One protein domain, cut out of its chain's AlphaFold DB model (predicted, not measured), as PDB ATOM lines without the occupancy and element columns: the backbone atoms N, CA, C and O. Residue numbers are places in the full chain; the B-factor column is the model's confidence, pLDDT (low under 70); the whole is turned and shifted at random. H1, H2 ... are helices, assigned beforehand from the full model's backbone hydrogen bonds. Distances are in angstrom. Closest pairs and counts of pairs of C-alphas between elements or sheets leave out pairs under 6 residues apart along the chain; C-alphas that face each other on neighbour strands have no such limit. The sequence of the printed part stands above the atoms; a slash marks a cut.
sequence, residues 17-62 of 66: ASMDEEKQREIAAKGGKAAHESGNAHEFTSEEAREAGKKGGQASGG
ATOM      1  N   ALA A  17      93.313 114.923  97.405       75.69
ATOM      2  CA  ALA A  17      93.027 113.582  97.914       75.69
ATOM      3  C   ALA A  17      91.730 113.467  98.740       75.69
ATOM      4  O   ALA A  17      91.261 112.359  98.977       75.69
ATOM      5  N   SER A  18      91.157 114.585  99.197       80.81
ATOM      6  CA  SER A  18      89.907 114.600  99.971       80.81
ATOM      7  C   SER A  18      88.662 114.869  99.116       80.81
ATOM      8  O   SER A  18      87.572 114.965  99.670       80.81
ATOM      9  N   MET A  19      88.808 115.047  97.796       79.94
ATOM     10  CA  MET A  19      87.683 115.231  96.870       79.94
ATOM     11  C   MET A  19      87.078 113.889  96.440       79.94
ATOM     12  O   MET A  19      87.758 112.867  96.489       79.94
ATOM     13  N   ASP A  20      85.842 113.907  95.941       86.69
ATOM     14  CA  ASP A  20      85.203 112.731  95.339       86.69
ATOM     15  C   ASP A  20      86.006 112.191  94.145       86.69
ATOM     16  O   ASP A  20      86.589 112.958  93.373       86.69
ATOM     17  N   GLU A  21      86.014 110.868  93.965       80.56
ATOM     18  CA  GLU A  21      86.835 110.189  92.950       80.56
ATOM     19  C   GLU A  21      86.549 110.666  91.522       80.56
ATOM     20  O   GLU A  21      87.473 110.822  90.721       80.56
ATOM     21  N   GLU A  22      85.283 110.937  91.196       82.56
ATOM     22  CA  GLU A  22      84.897 111.463  89.883       82.56
ATOM     23  C   GLU A  22      85.504 112.846  89.640       82.56
ATOM     24  O   GLU A  22      86.072 113.109  88.577       82.56
ATOM     25  N   LYS A  23      85.474 113.702  90.664       82.31
ATOM     26  CA  LYS A  23      86.015 115.058  90.610       82.31
ATOM     27  C   LYS A  23      87.542 115.053  90.566       82.31
ATOM     28  O   LYS A  23      88.127 115.814  89.796       82.31
ATOM     29  N   GLN A  24      88.200 114.170  91.322       83.50
ATOM     30  CA  GLN A  24      89.649 113.960  91.213       83.50
ATOM     31  C   GLN A  24      90.032 113.513  89.802       83.50
ATOM     32  O   GLN A  24      90.955 114.070  89.209       83.50
ATOM     33  N   ARG A  25      89.300 112.547  89.233       81.25
ATOM     34  CA  ARG A  25      89.550 112.035  87.881       81.25
ATOM     35  C   ARG A  25      89.366 113.118  86.826       81.25
ATOM     36  O   ARG A  25      90.191 113.223  85.922       81.25
ATOM     37  N   GLU A  26      88.327 113.937  86.945       79.38
ATOM     38  CA  GLU A  26      88.073 115.040  86.020       79.38
ATOM     39  C   GLU A  26      89.167 116.114  86.099       79.38
ATOM     40  O   GLU A  26      89.672 116.553  85.065       79.38
ATOM     41  N   ILE A  27      89.579 116.516  87.306       79.75
ATOM     42  CA  ILE A  27      90.634 117.524  87.482       79.75
ATOM     43  C   ILE A  27      91.988 116.976  87.009       79.75
ATOM     44  O   ILE A  27      92.713 117.685  86.314       79.75
ATOM     45  N   ALA A  28      92.309 115.711  87.305       80.62
ATOM     46  CA  ALA A  28      93.503 115.049  86.780       80.62
ATOM     47  C   ALA A  28      93.486 114.992  85.243       80.62
ATOM     48  O   ALA A  28      94.480 115.325  84.597       80.62
ATOM     49  N   ALA A  29      92.343 114.635  84.648       77.94
ATOM     50  CA  ALA A  29      92.179 114.587  83.199       77.94
ATOM     51  C   ALA A  29      92.321 115.973  82.552       77.94
ATOM     52  O   ALA A  29      92.964 116.099  81.510       77.94
ATOM     53  N   LYS A  30      91.764 117.024  83.166       78.62
ATOM     54  CA  LYS A  30      91.910 118.412  82.695       78.62
ATOM     55  C   LYS A  30      93.347 118.914  82.821       78.62
ATOM     56  O   LYS A  30      93.842 119.523  81.880       78.62
ATOM     57  N   GLY A  31      94.027 118.622  83.930       73.81
ATOM     58  CA  GLY A  31      95.435 118.982  84.124       73.81
ATOM     59  C   GLY A  31      96.352 118.330  83.087       73.81
ATOM     60  O   GLY A  31      97.207 119.002  82.518       73.81
ATOM     61  N   GLY A  32      96.113 117.051  82.773       65.62
ATOM     62  CA  GLY A  32      96.839 116.342  81.717       65.62
ATOM     63  C   GLY A  32      96.612 116.934  80.320       65.62
ATOM     64  O   GLY A  32      97.564 117.075  79.560       65.62
ATOM     65  N   LYS A  33      95.375 117.335  79.996       63.97
ATOM     66  CA  LYS A  33      95.049 117.988  78.714       63.97
ATOM     67  C   LYS A  33      95.666 119.381  78.589       63.97
ATOM     68  O   LYS A  33      96.299 119.668  77.583       63.97
ATOM     69  N   ALA A  34      95.561 120.204  79.631       62.09
ATOM     70  CA  ALA A  34      96.105 121.560  79.631       62.09
ATOM     71  C   ALA A  34      97.637 121.584  79.493       62.09
ATOM     72  O   ALA A  34      98.186 122.438  78.798       62.09
ATOM     73  N   ALA A  35      98.334 120.625  80.114       60.72
ATOM     74  CA  ALA A  35      99.775 120.463  79.941       60.72
ATOM     75  C   ALA A  35     100.147 120.161  78.478       60.72
ATOM     76  O   ALA A  35     101.137 120.694  77.983       60.72
ATOM     77  N   HIS A  36      99.325 119.371  77.780       55.34
ATOM     78  CA  HIS A  36      99.514 119.022  76.369       55.34
ATOM     79  C   HIS A  36      99.200 120.206  75.436       55.34
ATOM     80  O   HIS A  36      99.992 120.526  74.556       55.34
ATOM     81  N   GLU A  37      98.107 120.933  75.691       57.56
ATOM     82  CA  GLU A  37      97.701 122.107  74.897       57.56
ATOM     83  C   GLU A  37      98.650 123.309  75.033       57.56
ATOM     84  O   GLU A  37      98.778 124.100  74.102       57.56
ATOM     85  N   SER A  38      99.341 123.465  76.170       58.53
ATOM     86  CA  SER A  38     100.232 124.615  76.412       58.53
ATOM     87  C   SER A  38     101.529 124.634  75.578       58.53
ATOM     88  O   SER A  38     102.279 125.605  75.653       58.53
ATOM     89  N   GLY A  39     101.788 123.604  74.757       54.38
ATOM     90  CA  GLY A  39     102.730 123.658  73.626       54.38
ATOM     91  C   GLY A  39     104.217 123.845  73.962       54.38
ATOM     92  O   GLY A  39     105.012 124.095  73.061       54.38
ATOM     93  N   ASN A  40     104.614 123.733  75.233       54.84
ATOM     94  CA  ASN A  40     105.998 123.949  75.683       54.84
ATOM     95  C   ASN A  40     106.755 122.644  76.004       54.84
ATOM     96  O   ASN A  40     107.826 122.664  76.606       54.84
ATOM     97  N   ALA A  41     106.199 121.495  75.626       54.97
ATOM     98  CA  ALA A  41     106.820 120.190  75.796       54.97
ATOM     99  C   ALA A  41     106.704 119.405  74.490       54.97
ATOM    100  O   ALA A  41     105.687 119.482  73.805       54.97
ATOM    101  N   HIS A  42     107.767 118.672  74.165       58.88
ATOM    102  CA  HIS A  42     107.795 117.580  73.192       58.88
ATOM    103  C   HIS A  42     106.435 116.858  73.132       58.88
ATOM    104  O   HIS A  42     105.859 116.603  74.189       58.88
ATOM    105  N   GLU A  43     105.910 116.558  71.937       57.22
ATOM    106  CA  GLU A  43     104.632 115.850  71.779       57.22
ATOM    107  C   GLU A  43     104.704 114.485  72.477       57.22
ATOM    108  O   GLU A  43     105.143 113.492  71.901       57.22
ATOM    109  N   PHE A  44     104.287 114.425  73.743       58.59
ATOM    110  CA  PHE A  44     104.164 113.165  74.459       58.59
ATOM    111  C   PHE A  44     103.082 112.358  73.754       58.59
ATOM    112  O   PHE A  44     101.921 112.782  73.660       58.59
ATOM    113  N   THR A  45     103.468 111.190  73.254       66.88
ATOM    114  CA  THR A  45     102.519 110.222  72.713       66.88
ATOM    115  C   THR A  45     101.533 109.814  73.816       66.88
ATOM    116  O   THR A  45     101.835 109.883  75.013       66.88
ATOM    117  N   SER A  46     100.322 109.383  73.447       65.31
ATOM    118  CA  SER A  46      99.294 108.993  74.430       65.31
ATOM    119  C   SER A  46      99.756 107.889  75.392       65.31
ATOM    120  O   SER A  46      99.264 107.792  76.515       65.31
ATOM    121  N   GLU A  47     100.706 107.065  74.955       67.81
ATOM    122  CA  GLU A  47     101.320 106.003  75.747       67.81
ATOM    123  C   GLU A  47     102.242 106.565  76.839       67.81
ATOM    124  O   GLU A  47     102.151 106.184  78.007       67.81
ATOM    125  N   GLU A  48     103.050 107.557  76.488       63.22
ATOM    126  CA  GLU A  48     104.054 108.151  77.364       63.22
ATOM    127  C   GLU A  48     103.412 109.026  78.462       63.22
ATOM    128  O   GLU A  48     103.802 108.976  79.631       63.22
ATOM    129  N   ALA A  49     102.316 109.722  78.136       72.94
ATOM    130  CA  ALA A  49     101.487 110.424  79.121       72.94
ATOM    131  C   ALA A  49     100.815 109.463  80.123       72.94
ATOM    132  O   ALA A  49     100.688 109.772  81.314       72.94
ATOM    133  N   ARG A  50     100.396 108.275  79.663       75.31
ATOM    134  CA  ARG A  50      99.778 107.243  80.509       75.31
ATOM    135  C   ARG A  50     100.790 106.632  81.476       75.31
ATOM    136  O   ARG A  50     100.462 106.454  82.650       75.31
ATOM    137  N   GLU A  51     102.003 106.350  81.008       74.88
ATOM    138  CA  GLU A  51     103.122 105.887  81.840       74.88
ATOM    139  C   GLU A  51     103.501 106.931  82.900       74.88
ATOM    140  O   GLU A  51     103.592 106.604  84.087       74.88
ATOM    141  N   ALA A  52     103.626 108.206  82.515       73.00
ATOM    142  CA  ALA A  52     103.925 109.293  83.447       73.00
ATOM    143  C   ALA A  52     102.824 109.472  84.507       73.00
ATOM    144  O   ALA A  52     103.121 109.576  85.700       73.00
ATOM    145  N   GLY A  53     101.550 109.437  84.100       73.69
ATOM    146  CA  GLY A  53     100.410 109.507  85.016       73.69
ATOM    147  C   GLY A  53     100.346 108.320  85.980       73.69
ATOM    148  O   GLY A  53     100.136 108.503  87.179       73.69
ATOM    149  N   LYS A  54     100.599 107.101  85.488       79.50
ATOM    150  CA  LYS A  54     100.668 105.885  86.310       79.50
ATOM    151  C   LYS A  54     101.803 105.970  87.331       79.50
ATOM    152  O   LYS A  54     101.571 105.713  88.510       79.50
ATOM    153  N   LYS A  55     102.997 106.384  86.903       79.38
ATOM    154  CA  LYS A  55     104.166 106.554  87.777       79.38
ATOM    155  C   LYS A  55     103.933 107.635  88.835       79.38
ATOM    156  O   LYS A  55     104.264 107.427  89.999       79.38
ATOM    157  N   GLY A  56     103.314 108.753  88.452       73.25
ATOM    158  CA  GLY A  56     102.914 109.819  89.372       73.25
ATOM    159  C   GLY A  56     101.898 109.337  90.409       73.25
ATOM    160  O   GLY A  56     102.101 109.544  91.602       73.25
ATOM    161  N   GLY A  57     100.868 108.607  89.970       72.62
ATOM    162  CA  GLY A  57      99.864 108.003  90.850       72.62
ATOM    163  C   GLY A  57     100.462 107.000  91.840       72.62
ATOM    164  O   GLY A  57     100.141 107.036  93.028       72.62
ATOM    165  N   GLN A  58     101.389 106.156  91.380       71.00
ATOM    166  CA  GLN A  58     102.118 105.201  92.221       71.00
ATOM    167  C   GLN A  58     103.017 105.897  93.250       71.00
ATOM    168  O   GLN A  58     103.060 105.473  94.401       71.00
ATOM    169  N   ALA A  59     103.690 106.986  92.866       67.06
ATOM    170  CA  ALA A  59     104.516 107.773  93.777       67.06
ATOM    171  C   ALA A  59     103.680 108.489  94.854       67.06
ATOM    172  O   ALA A  59     104.104 108.581  96.004       67.06
ATOM    173  N   SER A  60     102.473 108.948  94.509       66.06
ATOM    174  CA  SER A  60     101.548 109.579  95.461       66.06
ATOM    175  C   SER A  60     100.755 108.592  96.328       66.06
ATOM    176  O   SER A  60     100.234 108.983  97.369       66.06
ATOM    177  N   GLY A  61     100.671 107.315  95.937       62.84
ATOM    178  CA  GLY A  61      99.915 106.281  96.655       62.84
ATOM    179  C   GLY A  61     100.618 105.693  97.887       62.84
ATOM    180  O   GLY A  61     100.016 104.901  98.604       62.84
ATOM    181  N   GLY A  62     101.876 106.062  98.152       60.47
ATOM    182  CA  GLY A  62     102.697 105.503  99.238       60.47
ATOM    183  C   GLY A  62     102.544 106.171 100.610       60.47
ATOM    184  O   GLY A  62     103.342 105.911 101.504       60.47
TER     185      GLY A  62
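Overview. This is residues 17 to 62 of the 66 residues of an uncharacterized protein of Xanthomonas fragariae (UniProt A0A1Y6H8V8). Two helices, H1 and H2, run opposite ways and cross at 49 degrees with a gap between them, joined at one end by a loop; it is a loose, open pair with few contacts. The free-standing residues 37 to 43 stick out at the end where the chain folds back. The printed part has 46 residues, with H1 followed by H2 and no named strand, and its class is all helix. The whole is only just loose, close to compact, with a radius of gyration of the C-alphas of 11.7 A, and its elongated outline spans 32 by 20 by 15 A.

Along the chain. The printed part begins at Ala 17. H1 holds residues 21 to 37 and is 24.2 A long from first to last C-alpha; C-alpha 21 is at (86.835, 110.189, 92.950). H2 holds residues 46 to 60 and is 21.2 A long; it begins with C-alpha 46 at (99.294, 108.993, 74.430) and ends with C-alpha 60 at (101.548, 109.579, 95.461).

Arrangement. H1 and H2 are close but not clearly touching, with 1 pair of C-alphas within 8 A. Their closest C-alphas, those of Gly 32 and Ala 49, are 8.0 A apart. Their centres are 12.7 A apart. They run opposite ways at a steep tilt of 49 degrees. In both H1 and H2 every O i to N i+4 pair is within hydrogen-bond range. Residues 54 to 59, which belong to H2, stand free, and so do residues 18 to 27, of which 21 to 27 belong to H1.

Size, cuts and confidence. The two C-alphas farthest apart, those of Ser 18 and His 42, are 32.3 A apart. The printed part has no cut, and the link from H1 to H2, 8 residues, is short. The mean pLDDT of the printed part is 70.2, and the model's confidence is low, under 70, at residues 32 to 48 and 59 to 62.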